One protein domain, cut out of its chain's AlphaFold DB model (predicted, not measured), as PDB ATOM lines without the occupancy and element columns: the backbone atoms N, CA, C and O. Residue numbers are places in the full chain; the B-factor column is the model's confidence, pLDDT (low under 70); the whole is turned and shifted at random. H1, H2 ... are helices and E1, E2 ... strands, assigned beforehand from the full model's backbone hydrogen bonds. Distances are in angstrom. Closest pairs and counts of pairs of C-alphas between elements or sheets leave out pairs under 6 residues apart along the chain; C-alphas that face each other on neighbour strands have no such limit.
ATOM      1  N   HIS A 432     157.539   2.109  74.998       86.94
ATOM      2  CA  HIS A 432     156.471   2.072  76.012       86.94
ATOM      3  C   HIS A 432     156.801   2.810  77.326       86.94
ATOM      4  O   HIS A 432     155.899   3.204  78.073       86.94
ATOM      5  N   PHE A 433     158.093   3.000  77.616       85.69
ATOM      6  CA  PHE A 433     158.586   3.727  78.787       85.69
ATOM      7  C   PHE A 433     158.501   5.255  78.644       85.69
ATOM      8  O   PHE A 433     158.469   5.959  79.651       85.69
ATOM      9  N   ILE A 434     158.418   5.773  77.415       86.19
ATOM     10  CA  ILE A 434     158.163   7.184  77.124       86.19
ATOM     11  C   ILE A 434     156.705   7.304  76.696       86.19
ATOM     12  O   ILE A 434     156.292   6.763  75.674       86.19
ATOM     13  N   LYS A 435     155.905   8.028  77.477       85.50
ATOM     14  CA  LYS A 435     154.504   8.312  77.149       85.50
ATOM     15  C   LYS A 435     154.307   9.809  77.063       85.50
ATOM     16  O   LYS A 435     154.240  10.487  78.087       85.50
ATOM     17  N   LEU A 436     154.216  10.318  75.841       83.00
ATOM     18  CA  LEU A 436     154.146  11.754  75.611       83.00
ATOM     19  C   LEU A 436     152.696  12.258  75.764       83.00
ATOM     20  O   LEU A 436     151.759  11.618  75.264       83.00
ATOM     21  N   PRO A 437     152.470  13.371  76.486       74.19
ATOM     22  CA  PRO A 437     151.154  14.000  76.577       74.19
ATOM     23  C   PRO A 437     150.706  14.525  75.200       74.19
ATOM     24  O   PRO A 437     151.550  14.734  74.333       74.19
ATOM     25  N   PRO A 438     149.400  14.770  74.980       73.56
ATOM     26  CA  PRO A 438     148.287  14.685  75.935       73.56
ATOM     27  C   PRO A 438     147.667  13.286  76.096       73.56
ATOM     28  O   PRO A 438     147.017  13.026  77.107       73.56
ATOM     29  N   LYS A 439     147.856  12.368  75.139       77.44
ATOM     30  CA  LYS A 439     147.226  11.031  75.158       77.44
ATOM     31  C   LYS A 439     148.110   9.907  75.704       77.44
ATOM     32  O   LYS A 439     147.651   8.772  75.756       77.44
ATOM     33  N   LYS A 440     149.325  10.222  76.174       81.94
ATOM     34  CA  LYS A 440     150.282   9.246  76.730       81.94
ATOM     35  C   LYS A 440     150.600   8.119  75.736       81.94
ATOM     36  O   LYS A 440     150.712   6.962  76.133       81.94
ATOM     37  N   VAL A 441     150.725   8.477  74.458       84.94
ATOM     38  CA  VAL A 441     151.103   7.554  73.379       84.94
ATOM     39  C   VAL A 441     152.621   7.437  73.339       84.94
ATOM     40  O   VAL A 441     153.330   8.412  73.616       84.94
ATOM     41  N   SER A 442     153.102   6.237  73.038       90.81
ATOM     42  CA  SER A 442     154.524   5.947  72.937       90.81
ATOM     43  C   SER A 442     155.022   6.173  71.512       90.81
ATOM     44  O   SER A 442     154.343   5.772  70.568       90.81
ATOM     45  N   PRO A 443     156.172   6.845  71.335       93.31
ATOM     46  CA  PRO A 443     156.795   6.950  70.028       93.31
ATOM     47  C   PRO A 443     157.402   5.605  69.615       93.31
ATOM     48  O   PRO A 443     157.752   4.777  70.464       93.31
ATOM     49  N   VAL A 444     157.566   5.413  68.312       93.75
ATOM     50  CA  VAL A 444     158.287   4.276  67.736       93.75
ATOM     51  C   VAL A 444     159.665   4.757  67.317       93.75
ATOM     52  O   VAL A 444     159.789   5.756  66.620       93.75
ATOM     53  N   PHE A 445     160.704   4.066  67.766       94.50
ATOM     54  CA  PHE A 445     162.073   4.309  67.336       94.50
ATOM     55  C   PHE A 445     162.452   3.318  66.239       94.50
ATOM     56  O   PHE A 445     162.170   2.123  66.362       94.50
ATOM     57  N   ARG A 446     163.126   3.815  65.203       93.81
ATOM     58  CA  ARG A 446     163.652   3.037  64.084       93.81
ATOM     59  C   ARG A 446     165.147   3.289  63.941       93.81
ATOM     60  O   ARG A 446     165.606   4.430  63.952       93.81
ATOM     61  N   LEU A 447     165.897   2.218  63.763       96.06
ATOM     62  CA  LEU A 447     167.291   2.237  63.351       96.06
ATOM     63  C   LEU A 447     167.416   1.342  62.128       96.06
ATOM     64  O   LEU A 447     167.064   0.168  62.190       96.06
ATOM     65  N   GLU A 448     167.969   1.870  61.048       96.38
ATOM     66  CA  GLU A 448     168.424   1.061  59.923       96.38
ATOM     67  C   GLU A 448     169.887   1.390  59.654       96.38
ATOM     68  O   GLU A 448     170.289   2.547  59.685       96.38
ATOM     69  N   THR A 449     170.715   0.389  59.395       96.94
ATOM     70  CA  THR A 449     172.105   0.613  59.012       96.94
ATOM     71  C   THR A 449     172.528  -0.408  57.978       96.94
ATOM     72  O   THR A 449     172.157  -1.574  58.068       96.94
ATOM     73  N   SER A 450     173.342   0.008  57.020       96.38
ATOM     74  CA  SER A 450     173.957  -0.884  56.048       96.38
ATOM     75  C   SER A 450     175.410  -0.537  55.798       96.38
ATOM     76  O   SER A 450     175.835   0.613  55.909       96.38
ATOM     77  N   TYR A 451     176.158  -1.571  55.443       96.38
ATOM     78  CA  TYR A 451     177.530  -1.496  54.994       96.38
ATOM     79  C   TYR A 451     177.618  -2.165  53.629       96.38
ATOM     80  O   TYR A 451     177.265  -3.337  53.473       96.38
ATOM     81  N   GLU A 452     178.068  -1.408  52.642       95.19
ATOM     82  CA  GLU A 452     178.270  -1.869  51.281       95.19
ATOM     83  C   GLU A 452     179.767  -1.970  50.995       95.19
ATOM     84  O   GLU A 452     180.509  -0.997  51.141       95.19
ATOM     85  N   PHE A 453     180.208  -3.162  50.602       94.31
ATOM     86  CA  PHE A 453     181.610  -3.455  50.329       94.31
ATOM     87  C   PHE A 453     181.958  -3.121  48.883       94.31
ATOM     88  O   PHE A 453     181.257  -3.568  47.972       94.31
ATOM     89  N   ASN A 454     183.093  -2.452  48.674       90.69
ATOM     90  CA  ASN A 454     183.648  -2.156  47.351       90.69
ATOM     91  C   ASN A 454     182.627  -1.493  46.407       90.69
ATOM     92  O   ASN A 454     182.502  -1.871  45.243       90.69
ATOM     93  N   LYS A 455     181.866  -0.516  46.911       90.38
ATOM     94  CA  LYS A 455     180.912   0.232  46.094       90.38
ATOM     95  C   LYS A 455     181.670   1.015  45.013       90.38
ATOM     96  O   LYS A 455     182.587   1.770  45.353       90.38
ATOM     97  N   PRO A 456     181.306   0.876  43.729       84.94
ATOM     98  CA  PRO A 456     181.959   1.603  42.654       84.94
ATOM     99  C   PRO A 456     181.501   3.067  42.634       84.94
ATOM    100  O   PRO A 456     180.312   3.379  42.713       84.94
ATOM    101  N   PHE A 457     182.458   3.973  42.480       81.75
ATOM    102  CA  PHE A 457     182.238   5.403  42.312       81.75
ATOM    103  C   PHE A 457     182.992   5.913  41.093       81.75
ATOM    104  O   PHE A 457     184.138   5.533  40.847       81.75
ATOM    105  N   ASN A 458     182.378   6.847  40.371       76.75
ATOM    106  CA  ASN A 458     183.108   7.678  39.427       76.75
ATOM    107  C   ASN A 458     184.020   8.657  40.189       76.75
ATOM    108  O   ASN A 458     183.683   9.118  41.283       76.75
ATOM    109  N   THR A 459     185.189   8.981  39.633       69.81
ATOM    110  CA  THR A 459     186.123   9.951  40.222       69.81
ATOM    111  C   THR A 459     186.811  10.823  39.171       69.81
ATOM    112  O   THR A 459     187.009  10.391  38.033       69.81
ATOM    113  N   VAL A 460     187.200  12.037  39.586       59.25
ATOM    114  CA  VAL A 460     187.977  13.017  38.808       59.25
ATOM    115  C   VAL A 460     189.271  13.366  39.556       59.25
ATOM    116  O   VAL A 460     189.271  13.552  40.781       59.25
ATOM    117  N   ARG A 461     190.394  13.473  38.830       45.69
ATOM    118  CA  ARG A 461     191.711  13.854  39.373       45.69
ATOM    119  C   ARG A 461     192.076  15.286  38.964       45.69
ATOM    120  O   ARG A 461     192.338  15.548  37.809       45.69
ATOM    121  N   LEU A 462     192.214  16.187  39.939       40.09
ATOM    122  CA  LEU A 462     192.445  17.631  39.722       40.09
ATOM    123  C   LEU A 462     193.908  18.056  39.500       40.09
ATOM    124  O   LEU A 462     194.310  19.134  39.933       40.09
ATOM    125  N   VAL A 463     194.738  17.232  38.865       31.14
ATOM    126  CA  VAL A 463     196.131  17.620  38.574       31.14
ATOM    127  C   VAL A 463     196.421  17.322  37.116       31.14
ATOM    128  O   VAL A 463     196.727  16.177  36.813       31.14
ATOM    129  N   ALA A 464     196.272  18.339  36.255       30.28
ATOM    130  CA  ALA A 464     196.617  18.399  34.819       30.28
ATOM    131  C   ALA A 464     196.105  17.262  33.899       30.28
ATOM    132  O   ALA A 464     196.256  17.339  32.686       30.28
ATOM    133  N   GLU A 465     195.439  16.258  34.461       37.59
ATOM    134  CA  GLU A 465     194.999  15.020  33.835       37.59
ATOM    135  C   GLU A 465     193.635  14.646  34.419       37.59
ATOM    136  O   GLU A 465     193.540  13.830  35.346       37.59
ATOM    137  N   ASP A 466     192.568  15.253  33.905       37.53
ATOM    138  CA  ASP A 466     191.203  14.848  34.236       37.53
ATOM    139  C   ASP A 466     190.947  13.446  33.659       37.53
ATOM    140  O   ASP A 466     190.500  13.269  32.528       37.53
ATOM    141  N   ARG A 467     191.288  12.410  34.432       45.34
ATOM    142  CA  ARG A 467     190.988  11.015  34.092       45.34
ATOM    143  C   ARG A 467     189.701  10.587  34.782       45.34
ATOM    144  O   ARG A 467     189.688  10.427  36.003       45.34
ATOM    145  N   PHE A 468     188.658  10.333  33.996       50.56
ATOM    146  CA  PHE A 468     187.498   9.575  34.456       50.56
ATOM    147  C   PHE A 468     187.949   8.148  34.770       50.56
ATOM    148  O   PHE A 468     188.396   7.415  33.890       50.56
ATOM    149  N   SER A 469     187.877   7.759  36.038       61.34
ATOM    150  CA  SER A 469     188.141   6.382  36.460       61.34
ATOM    151  C   SER A 469     187.081   5.917  37.448       61.34
ATOM    152  O   SER A 469     186.381   6.732  38.051       61.34
ATOM    153  N   VAL A 470     186.945   4.599  37.575       73.19
ATOM    154  CA  VAL A 470     186.090   3.961  38.577       73.19
ATOM    155  C   VAL A 470     186.970   3.580  39.760       73.19
ATOM    156  O   VAL A 470     188.063   3.036  39.580       73.19
ATOM    157  N   VAL A 471     186.522   3.905  40.968       80.06
ATOM    158  CA  VAL A 471     187.160   3.484  42.217       80.06
ATOM    159  C   VAL A 471     186.160   2.740  43.074       80.06
ATOM    160  O   VAL A 471     185.020   3.167  43.211       80.06
ATOM    161  N   GLU A 472     186.600   1.647  43.675       85.06
ATOM    162  CA  GLU A 472     185.807   0.910  44.651       85.06
ATOM    163  C   GLU A 472     186.138   1.431  46.050       85.06
ATOM    164  O   GLU A 472     187.309   1.521  46.435       85.06
ATOM    165  N   LYS A 473     185.112   1.828  46.802       87.31
ATOM    166  CA  LYS A 473     185.234   2.280  48.191       87.31
ATOM    167  C   LYS A 473     184.116   1.662  49.019       87.31
ATOM    168  O   LYS A 473     183.000   1.488  48.538       87.31
ATOM    169  N   ASP A 474     184.398   1.370  50.277       92.38
ATOM    170  CA  ASP A 474     183.362   0.914  51.195       92.38
ATOM    171  C   ASP A 474     182.423   2.070  51.557       92.38
ATOM    172  O   ASP A 474     182.840   3.227  51.687       92.38
ATOM    173  N   PHE A 475     181.139   1.763  51.713       91.31
ATOM    174  CA  PHE A 475     180.103   2.757  51.951       91.31
ATOM    175  C   PHE A 475     179.233   2.363  53.140       91.31
ATOM    176  O   PHE A 475     178.637   1.291  53.176       91.31
ATOM    177  N   TRP A 476     179.159   3.259  54.118       94.62
ATOM    178  CA  TRP A 476     178.355   3.109  55.318       94.62
ATOM    179  C   TRP A 476     177.138   4.018  55.226       94.62
ATOM    180  O   TRP A 476     177.255   5.194  54.877       94.62
ATOM    181  N   SER A 477     175.976   3.512  55.620       95.00
ATOM    182  CA  SER A 477     174.763   4.314  55.674       95.00
ATOM    183  C   SER A 477     173.893   3.963  56.879       95.00
ATOM    184  O   SER A 477     173.664   2.788  57.149       95.00
ATOM    185  N   THR A 478     173.398   4.966  57.603       96.44
ATOM    186  CA  THR A 478     172.559   4.784  58.800       96.44
ATOM    187  C   THR A 478     171.381   5.742  58.791       96.44
ATOM    188  O   THR A 478     171.552   6.918  58.489       96.44
ATOM    189  N   LEU A 479     170.214   5.248  59.187       96.12
ATOM    190  CA  LEU A 479     169.011   6.005  59.485       96.12
ATOM    191  C   LEU A 479     168.663   5.870  60.967       96.12
ATOM    192  O   LEU A 479     168.610   4.765  61.506       96.12
ATOM    193  N   PHE A 480     168.350   7.001  61.586       96.50
ATOM    194  CA  PHE A 480     167.650   7.079  62.862       96.50
ATOM    195  C   PHE A 480     166.285   7.724  62.635       96.50
ATOM    196  O   PHE A 480     166.222   8.866  62.189       96.50
ATOM    197  N   GLY A 481     165.207   7.007  62.943       95.44
ATOM    198  CA  GLY A 481     163.830   7.458  62.774       95.44
ATOM    199  C   GLY A 481     163.054   7.470  64.087       95.44
ATOM    200  O   GLY A 481     163.256   6.616  64.954       95.44
ATOM    201  N   ILE A 482     162.152   8.434  64.234       95.06
ATOM    202  CA  ILE A 482     161.165   8.484  65.310       95.06
ATOM    203  C   ILE A 482     159.801   8.749  64.690       95.06
ATOM    204  O   ILE A 482     159.593   9.802  64.089       95.06
ATOM    205  N   ASP A 483     158.861   7.839  64.921       93.75
ATOM    206  CA  ASP A 483     157.463   8.070  64.592       93.75
ATOM    207  C   ASP A 483     156.666   8.410  65.833       93.75
ATOM    208  O   ASP A 483     156.832   7.823  66.910       93.75
ATOM    209  N   TYR A 484     155.737   9.335  65.664       91.94
ATOM    210  CA  TYR A 484     154.856   9.750  66.727       91.94
ATOM    211  C   TYR A 484     153.504  10.183  66.174       91.94
ATOM    212  O   TYR A 484     153.409  10.965  65.229       91.94
ATOM    213  N   PHE A 485     152.435   9.708  66.807       89.44
ATOM    214  CA  PHE A 485     151.100  10.250  66.592       89.44
ATOM    215  C   PHE A 485     150.946  11.505  67.451       89.44
ATOM    216  O   PHE A 485     150.724  11.412  68.660       89.44
ATOM    217  N   LEU A 486     151.071  12.674  66.830       86.38
ATOM    218  CA  LEU A 486     150.899  13.976  67.457       86.38
ATOM    219  C   LEU A 486     149.417  14.249  67.723       86.38
ATOM    220  O   LEU A 486     148.602  14.325  66.805       86.38
ATOM    221  N   TRP A 487     149.070  14.444  68.994       79.31
ATOM    222  CA  TRP A 487     147.716  14.797  69.422       79.31
ATOM    223  C   TRP A 487     147.666  16.272  69.796       79.31
ATOM    224  O   TRP A 487     148.201  16.670  70.832       79.31
ATOM    225  N   LEU A 488     147.006  17.082  68.974       75.94
ATOM    226  CA  LEU A 488     146.783  18.488  69.295       75.94
ATOM    227  C   LEU A 488     145.599  18.637  70.278       75.94
ATOM    228  O   LEU A 488     144.710  17.780  70.306       75.94
ATOM    229  N   PRO A 489     145.576  19.680  71.127       70.31
ATOM    230  CA  PRO A 489     144.452  19.943  72.025       70.31
ATOM    231  C   PRO A 489     143.142  20.194  71.264       70.31
ATOM    232  O   PRO A 489     143.157  20.790  70.192       70.31
ATOM    233  N   ASP A 490     141.993  19.841  71.853       67.62
ATOM    234  CA  ASP A 490     140.674  20.073  71.233       67.62
ATOM    235  C   ASP A 490     140.420  21.568  70.921       67.62
ATOM    236  O   ASP A 490     139.730  21.897  69.957       67.62
ATOM    237  N   SER A 491     141.032  22.487  71.680       67.75
ATOM    238  CA  SER A 491     140.982  23.934  71.427       67.75
ATOM    239  C   SER A 491     141.688  24.366  70.138       67.75
ATOM    240  O   SER A 491     141.319  25.392  69.572       67.75
ATOM    241  N   PHE A 492     142.673  23.598  69.664       65.81
ATOM    242  CA  PHE A 492     143.369  23.860  68.406       65.81
ATOM    243  C   PHE A 492     142.469  23.565  67.196       65.81
ATOM    244  O   PHE A 492     142.502  24.291  66.207       65.81
ATOM    245  N   TYR A 493     141.621  22.536  67.291       61.41
ATOM    246  CA  TYR A 493     140.785  22.083  66.176       61.41
ATOM    247  C   TYR A 493     139.532  22.945  65.935       61.41
ATOM    248  O   TYR A 493     139.027  22.986  64.814       61.41
ATOM    249  N   GLY A 494     139.041  23.654  66.961       59.28
ATOM    250  CA  GLY A 494     137.822  24.480  66.923       59.28
ATOM    251  C   GLY A 494     136.597  23.817  66.250       59.28
ATOM    252  O   GLY A 494     136.568  22.623  65.978       59.28
ATOM    253  N   ASN A 495     135.557  24.600  65.941       57.56
ATOM    254  CA  ASN A 495     134.355  24.123  65.223       57.56
ATOM    255  C   ASN A 495     134.534  23.998  63.689       57.56
ATOM    256  O   ASN A 495     133.549  23.865  62.971       57.56
ATOM    257  N   TRP A 496     135.762  24.087  63.172       54.66
ATOM    258  CA  TRP A 496     136.086  24.215  61.742       54.66
ATOM    259  C   TRP A 496     136.742  22.943  61.177       54.66
ATOM    260  O   TRP A 496     136.577  22.655  59.995       54.66
ATOM    261  N   LEU A 497     137.355  22.106  62.026       57.09
ATOM    262  CA  LEU A 497     137.837  20.757  61.684       57.09
ATOM    263  C   LEU A 497     136.825  19.686  62.134       57.09
ATOM    264  O   LEU A 497     137.118  18.805  62.945       57.09
ATOM    265  N   LEU A 498     135.583  19.803  61.649       52.19
ATOM    266  CA  LEU A 498     134.455  18.972  62.077       52.19
ATOM    267  C   LEU A 498     134.659  17.488  61.726       52.19
ATOM    268  O   LEU A 498     134.392  17.030  60.617       52.19
ATOM    269  N   THR A 499     135.018  16.759  62.789       53.78
ATOM    270  CA  THR A 499     135.022  15.305  63.046       53.78
ATOM    271  C   THR A 499     136.144  14.467  62.417       53.78
ATOM    272  O   THR A 499     136.153  14.320  61.213       53.78
ATOM    273  N   ARG A 500     137.005  13.912  63.306       56.81
ATOM    274  CA  ARG A 500     138.056  12.846  63.242       56.81
ATOM    275  C   ARG A 500     138.912  12.697  61.961       56.81
ATOM    276  O   ARG A 500     138.373  12.835  60.872       56.81
ATOM    277  N   PRO A 501     140.227  12.403  62.115       57.59
ATOM    278  CA  PRO A 501     140.987  11.884  63.258       57.59
ATOM    279  C   PRO A 501     141.563  12.978  64.170       57.59
ATOM    280  O   PRO A 501     141.723  14.133  63.805       57.59
ATOM    281  N   ARG A 502     141.849  12.600  65.421       67.75
ATOM    282  CA  ARG A 502     142.379  13.491  66.474       67.75
ATOM    283  C   ARG A 502     143.914  13.492  66.557       67.75
ATOM    284  O   ARG A 502     144.472  14.076  67.487       67.75
ATOM    285  N   SER A 503     144.578  12.811  65.628       81.06
ATOM    286  CA  SER A 503     146.025  12.625  65.614       81.06
ATOM    287  C   SER A 503     146.597  12.875  64.226       81.06
ATOM    288  O   SER A 503     146.019  12.458  63.224       81.06
ATOM    289  N   ILE A 504     147.760  13.507  64.198       88.44
ATOM    290  CA  ILE A 504     148.596  13.672  63.014       88.44
ATOM    291  C   ILE A 504     149.729  12.667  63.168       88.44
ATOM    292  O   ILE A 504     150.452  12.712  64.162       88.44
ATOM    293  N   PHE A 505     149.866  11.724  62.244       92.25
ATOM    294  CA  PHE A 505     151.060  10.889  62.236       92.25
ATOM    295  C   PHE A 505     152.230  11.740  61.753       92.25
ATOM    296  O   PHE A 505     152.091  12.520  60.814       92.25
ATOM    297  N   THR A 506     153.360  11.613  62.433       94.06
ATOM    298  CA  THR A 506     154.601  12.313  62.116       94.06
ATOM    299  C   THR A 506     155.746  11.313  62.149       94.06
ATOM    300  O   THR A 506     155.817  10.513  63.081       94.06
ATOM    301  N   SER A 507     156.634  11.367  61.162       95.38
ATOM    302  CA  SER A 507     157.894  10.626  61.146       95.38
ATOM    303  C   SER A 507     159.034  11.608  60.932       95.38
ATOM    304  O   SER A 507     159.020  12.390  59.981       95.38
ATOM    305  N   PHE A 508     160.001  11.604  61.842       95.94
ATOM    306  CA  PHE A 508     161.229  12.382  61.733       95.94
ATOM    307  C   PHE A 508     162.403  11.428  61.583       95.94
ATOM    308  O   PHE A 508     162.581  10.544  62.422       95.94
ATOM    309  N   GLN A 509     163.210  11.613  60.542       95.94
ATOM    310  CA  GLN A 509     164.314  10.713  60.242       95.94
ATOM    311  C   GLN A 509     165.581  11.495  59.912       95.94
ATOM    312  O   GLN A 509     165.547  12.542  59.266       95.94
ATOM    313  N   VAL A 510     166.715  10.974  60.368       96.31
ATOM    314  CA  VAL A 510     168.051  11.495  60.082       96.31
ATOM    315  C   VAL A 510     168.847  10.401  59.400       96.31
ATOM    316  O   VAL A 510     168.955   9.298  59.937       96.31
ATOM    317  N   PHE A 511     169.438  10.717  58.254       95.19
ATOM    318  CA  PHE A 511     170.299   9.817  57.508       95.19
ATOM    319  C   PHE A 511     171.734  10.325  57.548       95.19
ATOM    320  O   PHE A 511     172.004  11.510  57.347       95.19
ATOM    321  N   LEU A 512     172.652   9.395  57.775       94.56
ATOM    322  CA  LEU A 512     174.085   9.590  57.687       94.56
ATOM    323  C   LEU A 512     174.627   8.666  56.601       94.56
ATOM    324  O   LEU A 512     174.548   7.444  56.734       94.56
ATOM    325  N   PHE A 513     175.227   9.243  55.568       91.94
ATOM    326  CA  PHE A 513     175.942   8.502  54.534       91.94
ATOM    327  C   PHE A 513     177.428   8.812  54.615       91.94
ATOM    328  O   PHE A 513     177.811   9.973  54.731       91.94
ATOM    329  N   LYS A 514     178.275   7.787  54.549       91.69
ATOM    330  CA  LYS A 514     179.718   7.945  54.692       91.69
ATOM    331  C   LYS A 514     180.487   7.040  53.744       91.69
ATOM    332  O   LYS A 514     180.296   5.827  53.737       91.69
ATOM    333  N   VAL A 515     181.418   7.626  52.997       88.56
ATOM    334  CA  VAL A 515     182.422   6.869  52.241       88.56
ATOM    335  C   VAL A 515     183.601   6.568  53.168       88.56
ATOM    336  O   VAL A 515     184.172   7.467  53.787       88.56
ATOM    337  N   ILE A 516     183.948   5.293  53.308       85.81
ATOM    338  CA  ILE A 516     185.020   4.826  54.188       85.81
ATOM    339  C   ILE A 516     186.352   4.844  53.423       85.81
ATOM    340  O   ILE A 516     186.402   4.567  52.226       85.81
ATOM    341  N   ASN A 517     187.444   5.176  54.122       69.12
ATOM    342  CA  ASN A 517     188.805   5.259  53.573       69.12
ATOM    343  C   ASN A 517     188.950   6.244  52.398       69.12
ATOM    344  O   ASN A 517     189.640   5.958  51.416       69.12
ATOM    345  N   ASN A 518     188.296   7.407  52.477       64.44
ATOM    346  CA  ASN A 518     188.601   8.522  51.585       64.44
ATOM    347  C   ASN A 518     189.736   9.357  52.200       64.44
ATOM    348  O   ASN A 518     189.494  10.225  53.038       64.44
ATOM    349  N   GLU A 519     190.992   9.033  51.882       55.12
ATOM    350  CA  GLU A 519     192.134   9.793  52.397       55.12
ATOM    351  C   GLU A 519     192.221  11.174  51.733       55.12
ATOM    352  O   GLU A 519     192.017  11.329  50.526       55.12
ATOM    353  N   ALA A 520     192.551  12.196  52.526       42.25
ATOM    354  CA  ALA A 520     192.725  13.569  52.063       42.25
ATOM    355  C   ALA A 520     193.928  13.670  51.104       42.25
ATOM    356  O   ALA A 520     195.058  13.904  51.520       42.25
ATOM    357  N   GLY A 521     193.679  13.481  49.808       47.25
ATOM    358  CA  GLY A 521     194.705  13.455  48.760       47.25
ATOM    359  C   GLY A 521     194.464  12.373  47.707       47.25
ATOM    360  O   GLY A 521     194.937  12.503  46.577       47.25
ATOM    361  N   GLU A 522     193.666  11.356  48.038       52.03
ATOM    362  CA  GLU A 522     193.209  10.347  47.092       52.03
ATOM    363  C   GLU A 522     191.964  10.824  46.326       52.03
ATOM    364  O   GLU A 522     191.144  11.600  46.811       52.03
ATOM    365  N   ARG A 523     191.898  10.400  45.061       54.31
ATOM    366  CA  ARG A 523     190.808  10.520  44.074       54.31
ATOM    367  C   ARG A 523     189.458  11.008  44.643       54.31
ATOM    368  O   ARG A 523     188.797  10.301  45.396       54.31
ATOM    369  N   ARG A 524     189.010  12.205  44.232       67.12
ATOM    370  CA  ARG A 524     187.727  12.781  44.680       67.12
ATOM    371  C   ARG A 524     186.567  11.984  44.082       67.12
ATOM    372  O   ARG A 524     186.410  11.982  42.860       67.12
ATOM    373  N   VAL A 525     185.780  11.315  44.918       77.44
ATOM    374  CA  VAL A 525     184.586  10.572  44.484       77.44
ATOM    375  C   VAL A 525     183.456  11.516  44.071       77.44
ATOM    376  O   VAL A 525     183.286  12.611  44.622       77.44
ATOM    377  N   LEU A 526     182.695  11.086  43.075       75.81
ATOM    378  CA  LEU A 526     181.517  11.776  42.574       75.81
ATOM    379  C   LEU A 526     180.235  11.165  43.143       75.81
ATOM    380  O   LEU A 526     180.244  10.070  43.715       75.81
ATOM    381  N   TRP A 527     179.127  11.888  42.988       73.44
ATOM    382  CA  TRP A 527     177.797  11.324  43.206       73.44
ATOM    383  C   TRP A 527     177.573  10.126  42.271       73.44
ATOM    384  O   TRP A 527     178.168  10.041  41.199       73.44
ATOM    385  N   GLN A 528     176.746   9.172  42.701       70.00
ATOM    386  CA  GLN A 528     176.508   7.940  41.942       70.00
ATOM    387  C   GLN A 528     175.884   8.270  40.576       70.00
ATOM    388  O   GLN A 528     174.947   9.059  40.524       70.00
ATOM    389  N   SER A 529     176.438   7.713  39.491       63.81
ATOM    390  CA  SER A 529     176.190   8.188  38.120       63.81
ATOM    391  C   SER A 529     174.698   8.174  37.722       63.81
ATOM    392  O   SER A 529     173.932   7.420  38.323       63.81
ATOM    393  N   PRO A 530     174.259   8.996  36.742       57.38
ATOM    394  CA  PRO A 530     175.037   9.534  35.613       57.38
ATOM    395  C   PRO A 530     175.783  10.857  35.853       57.38
ATOM    396  O   PRO A 530     176.286  11.447  34.900       57.38
ATOM    397  N   TYR A 531     175.908  11.334  37.094       60.62
ATOM    398  CA  TYR A 531     176.733  12.506  37.414       60.62
ATOM    399  C   TYR A 531     178.220  12.258  37.097       60.62
ATOM    400  O   TYR A 531     178.801  11.281  37.572       60.62
ATOM    401  N   ILE A 532     178.852  13.145  36.317       54.69
ATOM    402  CA  ILE A 532     180.287  13.031  35.965       54.69
ATOM    403  C   ILE A 532     181.141  14.171  36.542       54.69
ATOM    404  O   ILE A 532     182.362  14.114  36.481       54.69
ATOM    405  N   ASP A 533     180.521  15.188  37.129       57.41
ATOM    406  CA  ASP A 533     181.183  16.412  37.589       57.41
ATOM    407  C   ASP A 533     180.806  16.792  39.032       57.41
ATOM    408  O   ASP A 533     181.465  17.619  39.671       57.41
ATOM    409  N   TRP A 534     179.773  16.165  39.603       67.31
ATOM    410  CA  TRP A 534     179.322  16.498  40.949       67.31
ATOM    411  C   TRP A 534     180.135  15.761  41.993       67.31
ATOM    412  O   TRP A 534     180.012  14.551  42.185       67.31
ATOM    413  N   ARG A 535     180.949  16.520  42.723       74.19
ATOM    414  CA  ARG A 535     181.698  15.995  43.860       74.19
ATOM    415  C   ARG A 535     180.757  15.585  44.988       74.19
ATOM    416  O   ARG A 535     179.939  16.387  45.444       74.19
ATOM    417  N   ARG A 536     180.984  14.381  45.502       78.88
ATOM    418  CA  ARG A 536     180.325  13.870  46.695       78.88
ATOM    419  C   ARG A 536     181.080  14.298  47.966       78.88
ATOM    420  O   ARG A 536     182.310  14.190  47.994       78.88
ATOM    421  N   PRO A 537     180.396  14.815  49.002       78.69
ATOM    422  CA  PRO A 537     180.974  14.967  50.337       78.69
ATOM    423  C   PRO A 537     181.300  13.605  50.974       78.69
ATOM    424  O   PRO A 537     180.600  12.627  50.738       78.69
ATOM    425  N   ASP A 538     182.325  13.540  51.828       79.00
ATOM    426  CA  ASP A 538     182.715  12.273  52.478       79.00
ATOM    427  C   ASP A 538     181.687  11.795  53.506       79.00
ATOM    428  O   ASP A 538     181.487  10.592  53.673       79.00
ATOM    429  N   ASN A 539     181.049  12.750  54.189       86.56
ATOM    430  CA  ASN A 539     179.937  12.522  55.101       86.56
ATOM    431  C   ASN A 539     178.763  13.380  54.635       86.56
ATOM    432  O   ASN A 539     178.927  14.595  54.484       86.56
ATOM    433  N   GLU A 540     177.599  12.772  54.464       87.81
ATOM    434  CA  GLU A 540     176.357  13.471  54.156       87.81
ATOM    435  C   GLU A 540     175.351  13.307  55.282       87.81
ATOM    436  O   GLU A 540     175.187  12.212  55.826       87.81
ATOM    437  N   PHE A 541     174.657  14.398  55.575       91.88
ATOM    438  CA  PHE A 541     173.587  14.458  56.549       91.88
ATOM    439  C   PHE A 541     172.302  14.881  55.854       91.88
ATOM    440  O   PHE A 541     172.212  15.979  55.296       91.88
ATOM    441  N   TRP A 542     171.309  14.004  55.928       92.69
ATOM    442  CA  TRP A 542     169.983  14.264  55.397       92.69
ATOM    443  C   TRP A 542     168.941  14.167  56.494       92.69
ATOM    444  O   TRP A 542     169.069  13.371  57.425       92.69
ATOM    445  N   PHE A 543     167.888  14.957  56.355       94.62
ATOM    446  CA  PHE A 543     166.748  14.940  57.256       94.62
ATOM    447  C   PHE A 543     165.492  14.721  56.439       94.62
ATOM    448  O   PHE A 543     165.314  15.373  55.411       94.62
ATOM    449  N   THR A 544     164.608  13.851  56.907       95.25
ATOM    450  CA  THR A 544     163.253  13.772  56.373       95.25
ATOM    451  C   THR A 544     162.240  14.007  57.475       95.25
ATOM    452  O   THR A 544     162.430  13.640  58.638       95.25
ATOM    453  N   PHE A 545     161.167  14.691  57.107       95.94
ATOM    454  CA  PHE A 545     160.009  14.874  57.960       95.94
ATOM    455  C   PHE A 545     158.771  14.558  57.138       95.94
ATOM    456  O   PHE A 545     158.495  15.235  56.153       95.94
ATOM    457  N   ALA A 546     158.037  13.528  57.530       95.06
ATOM    458  CA  ALA A 546     156.774  13.167  56.915       95.06
ATOM    459  C   ALA A 546     155.643  13.377  57.916       95.06
ATOM    460  O   ALA A 546     155.802  13.121  59.113       95.06
ATOM    461  N   TRP A 547     154.488  13.822  57.437       94.12
ATOM    462  CA  TRP A 547     153.275  13.819  58.238       94.12
ATOM    463  C   TRP A 547     152.058  13.506  57.388       94.12
ATOM    464  O   TRP A 547     152.001  13.854  56.212       94.12
ATOM    465  N   ASN A 548     151.065  12.872  57.997       92.69
ATOM    466  CA  ASN A 548     149.758  12.730  57.382       92.69
ATOM    467  C   ASN A 548     148.639  12.777  58.422       92.69
ATOM    468  O   ASN A 548     148.799  12.450  59.603       92.69
ATOM    469  N   THR A 549     147.477  13.225  57.974       89.19
ATOM    470  CA  THR A 549     146.258  13.254  58.769       89.19
ATOM    471  C   THR A 549     145.059  13.160  57.843       89.19
ATOM    472  O   THR A 549     145.131  13.496  56.664       89.19
ATOM    473  N   GLU A 550     143.942  12.700  58.376       85.94
ATOM    474  CA  GLU A 550     142.670  12.769  57.667       85.94
ATOM    475  C   GLU A 550     141.872  13.926  58.285       85.94
ATOM    476  O   GLU A 550     142.150  14.365  59.396       85.94
ATOM    477  N   VAL A 551     140.933  14.521  57.574       81.94
ATOM    478  CA  VAL A 551     140.057  15.562  58.116       81.94
ATOM    479  C   VAL A 551     138.668  15.385  57.523       81.94
ATOM    480  O   VAL A 551     138.483  14.735  56.492       81.94
ATOM    481  N   TYR A 552     137.677  15.996  58.170       79.50
ATOM    482  CA  TYR A 552     136.304  16.037  57.668       79.50
ATOM    483  C   TYR A 552     135.662  14.640  57.532       79.50
ATOM    484  O   TYR A 552     135.106  14.298  56.496       79.50
ATOM    485  N   LYS A 553     135.720  13.825  58.594       77.81
ATOM    486  CA  LYS A 553     135.259  12.422  58.655       77.81
ATOM    487  C   LYS A 553     135.978  11.532  57.652       77.81
ATOM    488  O   LYS A 553     135.339  10.790  56.913       77.81
ATOM    489  N   ASP A 554     137.298  11.671  57.603       78.31
ATOM    490  CA  ASP A 554     138.173  10.908  56.710       78.31
ATOM    491  C   ASP A 554     137.885  11.137  55.207       78.31
ATOM    492  O   ASP A 554     138.356  10.390  54.345       78.31
ATOM    493  N   LEU A 555     137.127  12.196  54.879       85.56
ATOM    494  CA  LEU A 555     136.788  12.570  53.505       85.56
ATOM    495  C   LEU A 555     137.909  13.333  52.804       85.56
ATOM    496  O   LEU A 555     137.920  13.390  51.577       85.56
ATOM    497  N   ILE A 556     138.837  13.934  53.545       88.25
ATOM    498  CA  ILE A 556     140.008  14.607  52.981       88.25
ATOM    499  C   ILE A 556     141.241  14.053  53.684       88.25
ATOM    500  O   ILE A 556     141.353  14.139  54.901       88.25
ATOM    501  N   ASN A 557     142.170  13.486  52.925       90.38
ATOM    502  CA  ASN A 557     143.459  13.033  53.428       90.38
ATOM    503  C   ASN A 557     144.529  14.056  53.030       90.38
ATOM    504  O   ASN A 557     144.574  14.485  51.876       90.38
ATOM    505  N   LEU A 558     145.330  14.477  54.004       91.75
ATOM    506  CA  LEU A 558     146.440  15.404  53.836       91.75
ATOM    507  C   LEU A 558     147.729  14.659  54.164       91.75
ATOM    508  O   LEU A 558     147.850  14.114  55.264       91.75
ATOM    509  N   ASP A 559     148.695  14.688  53.258       93.38
ATOM    510  CA  ASP A 559     150.035  14.166  53.493       93.38
ATOM    511  C   ASP A 559     151.103  15.140  53.005       93.38
ATOM    512  O   ASP A 559     150.910  15.897  52.050       93.38
ATOM    513  N   ALA A 560     152.240  15.140  53.690       94.62
ATOM    514  CA  ALA A 560     153.411  15.861  53.243       94.62
ATOM    515  C   ALA A 560     154.700  15.125  53.596       94.62
ATOM    516  O   ALA A 560     154.783  14.408  54.595       94.62
ATOM    517  N   LEU A 561     155.719  15.365  52.783       94.62
ATOM    518  CA  LEU A 561     157.076  14.876  52.953       94.62
ATOM    519  C   LEU A 561     158.036  16.032  52.695       94.62
ATOM    520  O   LEU A 561     157.954  16.684  51.660       94.62
ATOM    521  N   TYR A 562     158.968  16.243  53.610       94.38
ATOM    522  CA  TYR A 562     160.062  17.193  53.484       94.38
ATOM    523  C   TYR A 562     161.380  16.440  53.527       94.38
ATOM    524  O   TYR A 562     161.545  15.540  54.350       94.38
ATOM    525  N   ILE A 563     162.317  16.826  52.672       92.69
ATOM    526  CA  ILE A 563     163.665  16.275  52.596       92.69
ATOM    527  C   ILE A 563     164.644  17.446  52.606       92.69
ATOM    528  O   ILE A 563     164.522  18.378  51.814       92.69
ATOM    529  N   PHE A 564     165.626  17.388  53.495       91.88
ATOM    530  CA  PHE A 564     166.673  18.392  53.618       91.88
ATOM    531  C   PHE A 564     168.037  17.733  53.429       91.88
ATOM    532  O   PHE A 564     168.374  16.793  54.148       91.88
ATOM    533  N   ASP A 565     168.830  18.265  52.504       88.56
ATOM    534  CA  ASP A 565     170.251  17.964  52.336       88.56
ATOM    535  C   ASP A 565     171.062  19.064  53.025       88.56
ATOM    536  O   ASP A 565     171.176  20.189  52.522       88.56
ATOM    537  N   GLN A 566     171.647  18.757  54.181       87.56
ATOM    538  CA  GLN A 566     172.421  19.746  54.927       87.56
ATOM    539  C   GLN A 566     173.702  20.151  54.190       87.56
ATOM    540  O   GLN A 566     174.120  21.311  54.260       87.56
ATOM    541  N   ASN A 567     174.332  19.220  53.478       83.31
ATOM    542  CA  ASN A 567     175.637  19.421  52.861       83.31
ATOM    543  C   ASN A 567     175.569  20.389  51.682       83.31
ATOM    544  O   ASN A 567     176.439  21.250  51.545       83.31
ATOM    545  N   ASN A 568     174.532  20.270  50.857       77.75
ATOM    546  CA  ASN A 568     174.339  21.136  49.695       77.75
ATOM    547  C   ASN A 568     173.251  22.202  49.912       77.75
ATOM    548  O   ASN A 568     172.915  22.931  48.982       77.75
ATOM    549  N   SER A 569     172.723  22.340  51.137       84.69
ATOM    550  CA  SER A 569     171.592  23.238  51.434       84.69
ATOM    551  C   SER A 569     170.395  22.985  50.505       84.69
ATOM    552  O   SER A 569     169.780  23.936  50.028       84.69
ATOM    553  N   GLY A 570     170.130  21.716  50.193       84.94
ATOM    554  CA  GLY A 570     169.000  21.304  49.368       84.94
ATOM    555  C   GLY A 570     167.739  21.176  50.208       84.94
ATOM    556  O   GLY A 570     167.784  20.637  51.316       84.94
ATOM    557  N   PHE A 571     166.617  21.637  49.673       88.56
ATOM    558  CA  PHE A 571     165.298  21.441  50.251       88.56
ATOM    559  C   PHE A 571     164.336  20.915  49.193       88.56
ATOM    560  O   PHE A 571     164.263  21.427  48.081       88.56
ATOM    561  N   GLY A 572     163.610  19.863  49.537       88.56
ATOM    562  CA  GLY A 572     162.572  19.304  48.698       88.56
ATOM    563  C   GLY A 572     161.338  19.020  49.529       88.56
ATOM    564  O   GLY A 572     161.439  18.556  50.666       88.56
ATOM    565  N   MET A 573     160.168  19.291  48.972       91.31
ATOM    566  CA  MET A 573     158.904  18.997  49.623       91.31
ATOM    567  C   MET A 573     157.876  18.449  48.652       91.31
ATOM    568  O   MET A 573     157.849  18.812  47.478       91.31
ATOM    569  N   ARG A 574     156.995  17.614  49.189       92.12
ATOM    570  CA  ARG A 574     155.766  17.158  48.561       92.12
ATOM    571  C   ARG A 574     154.620  17.406  49.520       92.12
ATOM    572  O   ARG A 574     154.702  17.026  50.681       92.12
ATOM    573  N   HIS A 575     153.547  17.982  49.013       94.81
ATOM    574  CA  HIS A 575     152.264  18.112  49.676       94.81
ATOM    575  C   HIS A 575     151.201  17.464  48.815       94.81
ATOM    576  O   HIS A 575     151.159  17.706  47.614       94.81
ATOM    577  N   ARG A 576     150.315  16.685  49.414       93.75
ATOM    578  CA  ARG A 576     149.241  16.025  48.691       93.75
ATOM    579  C   ARG A 576     147.942  16.112  49.482       93.75
ATOM    580  O   ARG A 576     147.903  16.042  50.710       93.75
ATOM    581  N   VAL A 577     146.868  16.337  48.734       94.50
ATOM    582  CA  VAL A 577     145.493  16.419  49.220       94.50
ATOM    583  C   VAL A 577     144.668  15.434  48.415       94.50
ATOM    584  O   VAL A 577     144.543  15.587  47.203       94.50
ATOM    585  N   THR A 578     144.095  14.433  49.075       92.38
ATOM    586  CA  THR A 578     143.246  13.420  48.436       92.38
ATOM    587  C   THR A 578     141.814  13.547  48.934       92.38
ATOM    588  O   THR A 578     141.563  13.526  50.138       92.38
ATOM    589  N   PHE A 579     140.859  13.630  48.013       91.88
ATOM    590  CA  PHE A 579     139.437  13.765  48.305       91.88
ATOM    591  C   PHE A 579     138.734  12.409  48.177       91.88
ATOM    592  O   PHE A 579     138.766  11.771  47.129       91.88
ATOM    593  N   ARG A 580     138.044  11.980  49.234       86.69
ATOM    594  CA  ARG A 580     137.143  10.812  49.267       86.69
ATOM    595  C   ARG A 580     135.665  11.226  49.279       86.69
ATOM    596  O   ARG A 580     134.794  10.449  49.646       86.69
ATOM    597  N   THR A 581     135.365  12.466  48.894       80.75
ATOM    598  CA  THR A 581     134.017  13.061  48.946       80.75
ATOM    599  C   THR A 581     133.063  12.560  47.858       80.75
ATOM    600  O   THR A 581     131.862  12.786  47.959       80.75
ATOM    601  N   PHE A 582     133.566  11.894  46.816       82.81
ATOM    602  CA  PHE A 582     132.805  11.534  45.612       82.81
ATOM    603  C   PHE A 582     132.395  10.052  45.600       82.81
ATOM    604  O   PHE A 582     132.601   9.333  44.622       82.81
ATOM    605  N   GLY A 583     131.809   9.593  46.709       80.25
ATOM    606  CA  GLY A 583     131.406   8.199  46.900       80.25
ATOM    607  C   GLY A 583     132.588   7.242  47.073       80.25
ATOM    608  O   GLY A 583     133.722   7.647  47.340       80.25
ATOM    609  N   ASP A 584     132.328   5.948  46.904       81.25
ATOM    610  CA  ASP A 584     133.296   4.910  47.272       81.25
ATOM    611  C   ASP A 584     134.393   4.685  46.226       81.25
ATOM    612  O   ASP A 584     135.443   4.150  46.567       81.25
ATOM    613  N   ASN A 585     134.215   5.187  45.002       85.19
ATOM    614  CA  ASN A 585     135.076   4.826  43.873       85.19
ATOM    615  C   ASN A 585     135.987   5.970  43.405       85.19
ATOM    616  O   ASN A 585     137.125   5.735  43.009       85.19
ATOM    617  N   TRP A 586     135.529   7.223  43.459       86.81
ATOM    618  CA  TRP A 586     136.304   8.358  42.950       86.81
ATOM    619  C   TRP A 586     137.238   8.943  44.011       86.81
ATOM    620  O   TRP A 586     136.835   9.194  45.151       86.81
ATOM    621  N   ARG A 587     138.491   9.194  43.623       90.31
ATOM    622  CA  ARG A 587     139.545   9.796  44.447       90.31
ATOM    623  C   ARG A 587     140.284  10.886  43.665       90.31
ATOM    624  O   ARG A 587     141.347  10.620  43.102       90.31
ATOM    625  N   PRO A 588     139.732  12.106  43.577       92.81
ATOM    626  CA  PRO A 588     140.491  13.258  43.109       92.81
ATOM    627  C   PRO A 588     141.639  13.570  44.070       92.81
ATOM    628  O   PRO A 588     141.505  13.407  45.284       92.81
ATOM    629  N   ARG A 589     142.753  14.054  43.536       92.06
ATOM    630  CA  ARG A 589     143.972  14.357  44.271       92.06
ATOM    631  C   ARG A 589     144.647  15.583  43.670       92.06
ATOM    632  O   ARG A 589     144.662  15.761  42.457       92.06
ATOM    633  N   ILE A 590     145.208  16.411  44.536       92.75
ATOM    634  CA  ILE A 590     146.090  17.512  44.160       92.75
ATOM    635  C   ILE A 590     147.429  17.265  44.841       92.75
ATOM    636  O   ILE A 590     147.456  16.991  46.041       92.75
ATOM    637  N   GLU A 591     148.521  17.354  44.096       90.25
ATOM    638  CA  GLU A 591     149.879  17.210  44.613       90.25
ATOM    639  C   GLU A 591     150.720  18.427  44.224       90.25
ATOM    640  O   GLU A 591     150.640  18.924  43.110       90.25
ATOM    641  N   TRP A 592     151.517  18.933  45.156       90.56
ATOM    642  CA  TRP A 592     152.484  19.996  44.926       90.56
ATOM    643  C   TRP A 592     153.854  19.504  45.360       90.56
ATOM    644  O   TRP A 592     154.042  19.097  46.505       90.56
ATOM    645  N   ILE A 593     154.808  19.555  44.439       86.50
ATOM    646  CA  ILE A 593     156.213  19.263  44.690       86.50
ATOM    647  C   ILE A 593     157.018  20.534  44.444       86.50
ATOM    648  O   ILE A 593     156.841  21.196  43.421       86.50
ATOM    649  N   HIS A 594     157.926  20.835  45.362       85.81
ATOM    650  CA  HIS A 594     158.894  21.918  45.243       85.81
ATOM    651  C   HIS A 594     160.288  21.386  45.563       85.81
ATOM    652  O   HIS A 594     160.448  20.598  46.496       85.81
ATOM    653  N   MET A 595     161.292  21.820  44.806       80.12
ATOM    654  CA  MET A 595     162.696  21.503  45.060       80.12
ATOM    655  C   MET A 595     163.579  22.716  44.809       80.12
ATOM    656  O   MET A 595     163.458  23.384  43.780       80.12
ATOM    657  N   GLU A 596     164.523  22.928  45.713       77.88
ATOM    658  CA  GLU A 596     165.546  23.959  45.635       77.88
ATOM    659  C   GLU A 596     166.874  23.459  46.235       77.88
ATOM    660  O   GLU A 596     166.926  22.480  46.986       77.88
ATOM    661  N   GLY A 597     167.983  24.125  45.908       69.38
ATOM    662  CA  GLY A 597     169.294  23.799  46.467       69.38
ATOM    663  C   GLY A 597     170.424  24.684  45.944       69.38
ATOM    664  O   GLY A 597     170.249  25.456  45.001       69.38
ATOM    665  N   LYS A 598     171.615  24.597  46.561       62.59
ATOM    666  CA  LYS A 598     172.802  25.322  46.070       62.59
ATOM    667  C   LYS A 598     173.427  24.593  44.886       62.59
ATOM    668  O   LYS A 598     174.347  23.784  45.037       62.59
ATOM    669  N   GLY A 599     172.958  24.973  43.705       58.22
ATOM    670  CA  GLY A 599     173.294  24.304  42.461       58.22
ATOM    671  C   GLY A 599     172.560  22.973  42.334       58.22
ATOM    672  O   GLY A 599     172.032  22.422  43.299       58.22
ATOM    673  N   ASP A 600     172.559  22.460  41.119       59.69
ATOM    674  CA  ASP A 600     171.992  21.171  40.764       59.69
ATOM    675  C   ASP A 600     172.789  20.050  41.451       59.69
ATOM    676  O   ASP A 600     173.804  19.634  40.916       59.69
ATOM    677  N   LYS A 601     172.474  19.644  42.692       62.56
ATOM    678  CA  LYS A 601     173.285  18.639  43.425       62.56
ATOM    679  C   LYS A 601     172.485  17.679  44.295       62.56
ATOM    680  O   LYS A 601     172.700  16.478  44.203       62.56
ATOM    681  N   SER A 602     171.585  18.187  45.138       65.50
ATOM    682  CA  SER A 602     170.873  17.366  46.133       65.50
ATOM    683  C   SER A 602     169.838  16.447  45.503       65.50
ATOM    684  O   SER A 602     169.883  15.234  45.667       65.50
ATOM    685  N   PHE A 603     168.904  17.028  44.756       65.56
ATOM    686  CA  PHE A 603     167.810  16.277  44.153       65.56
ATOM    687  C   PHE A 603     168.047  15.991  42.673       65.56
ATOM    688  O   PHE A 603     167.200  15.359  42.074       65.56
ATOM    689  N   GLY A 604     169.162  16.434  42.077       62.06
ATOM    690  CA  GLY A 604     169.376  16.462  40.621       62.06
ATOM    691  C   GLY A 604     169.454  17.897  40.074       62.06
ATOM    692  O   GLY A 604     169.714  18.826  40.841       62.06
ATOM    693  N   VAL A 605     169.245  18.083  38.758       54.12
ATOM    694  CA  VAL A 605     169.118  19.419  38.123       54.12
ATOM    695  C   VAL A 605     167.738  19.975  38.387       54.12
ATOM    696  O   VAL A 605     166.832  19.899  37.562       54.12
ATOM    697  N   PHE A 606     167.580  20.502  39.586       58.66
ATOM    698  CA  PHE A 606     166.342  21.095  40.047       58.66
ATOM    699  C   PHE A 606     166.652  22.466  40.649       58.66
ATOM    700  O   PHE A 606     166.463  22.694  41.840       58.66
ATOM    701  N   ASP A 607     167.169  23.385  39.827       55.78
ATOM    702  CA  ASP A 607     167.225  24.806  40.184       55.78
ATOM    703  C   ASP A 607     165.799  25.382  40.227       55.78
ATOM    704  O   ASP A 607     165.192  25.686  39.195       55.78
ATOM    705  N   ASN A 608     165.259  25.481  41.447       58.56
ATOM    706  CA  ASN A 608     163.956  26.070  41.764       58.56
ATOM    707  C   ASN A 608     162.825  25.505  40.899       58.56
ATOM    708  O   ASN A 608     162.303  26.156  39.986       58.56
ATOM    709  N   ASN A 609     162.483  24.253  41.182       66.19
ATOM    710  CA  ASN A 609     161.550  23.481  40.391       66.19
ATOM    711  C   ASN A 609     160.235  23.240  41.142       66.19
ATOM    712  O   ASN A 609     160.209  22.519  42.136       66.19
ATOM    713  N   ASP A 610     159.142  23.792  40.618       74.56
ATOM    714  CA  ASP A 610     157.799  23.705  41.202       74.56
ATOM    715  C   ASP A 610     156.859  22.951  40.276       74.56
ATOM    716  O   ASP A 610     156.669  23.383  39.135       74.56
ATOM    717  N   SER A 611     156.273  21.838  40.718       75.62
ATOM    718  CA  SER A 611     155.211  21.146  39.976       75.62
ATOM    719  C   SER A 611     153.940  21.015  40.788       75.62
ATOM    720  O   SER A 611     153.984  20.601  41.942       75.62
ATOM    721  N   ILE A 612     152.813  21.292  40.145       82.00
ATOM    722  CA  ILE A 612     151.479  21.023  40.670       82.00
ATOM    723  C   ILE A 612     150.837  19.975  39.776       82.00
ATOM    724  O   ILE A 612     150.843  20.102  38.554       82.00
ATOM    725  N   GLU A 613     150.261  18.958  40.389       79.56
ATOM    726  CA  GLU A 613     149.537  17.899  39.723       79.56
ATOM    727  C   GLU A 613     148.089  17.851  40.184       79.56
ATOM    728  O   GLU A 613     147.779  18.013  41.366       79.56
TER     729      GLU A 613
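What this domain is: This is residues 432 to 613 of the 620 residues of an uncharacterized protein of Nitrospinae bacterium RIFCSPLOWO2_12_FULL_45_22 (UniProt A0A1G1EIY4). One broad, twisted sheet of eight strands makes a long wall; at one end its strands E1 and E2 bend over together as a hairpin arm, beside the loop of residues 516 to 538. A four-residue helix, H1, lies beyond the wall's other end. The 182 printed residues hold, in chain order, E1 E2 H1 E3 E4 E5 E6 E7 E8; the sheet has that same strand order, all antiparallel, and the class is mostly strand. The whole is loose, with a radius of gyration of the C-alphas of 21.6 A, and spans 69 by 42 by 28 A.

Where its parts are: Find C-alpha 444 at (158.287, 4.276, 67.736); from there E1 runs to residue 460, 42.4 A, bending by 72 degrees at 453. E2, residues 469 to 486, covers 49.0 A and bends by 64 degrees at 472. Next come H1, 490 to 493, E3, 504 to 515, and E4, 539 to 551, 40.1 A. Then read E5, 556 to 565, E6, 570 to 579, E7, 586 to 596, and E8, 609 to 613, ending at (149.537, 17.899, 39.723).

How they stand to each other: Look first at edge strand E1 beside E2, a hairpin: N 450 and O 477 are 2.8 A apart. Residues 459 to 460 of E1 also pair antiparallel with 524 to 525. Beside E2 find E3, with N 480 and O 510 at 2.9 A. E3 to E8 form a meander, each strand the antiparallel neighbour of the one before; at edge strand E8, N 593 and O 611 are 2.8 A apart. H1 is not on the sheet; it is too short for an O i to N i+4 pair, and its one O i to N i+3 pair is within range.

The domain as a whole: The farthest C-alphas, Ala 464 and Asn 495, are 69.5 A apart. The printed part has no cut; the links E3 to E4 and E7 to E8 are long. Confidence is under 70 at 51 residues, among them 459 to 469 and 490 to 502.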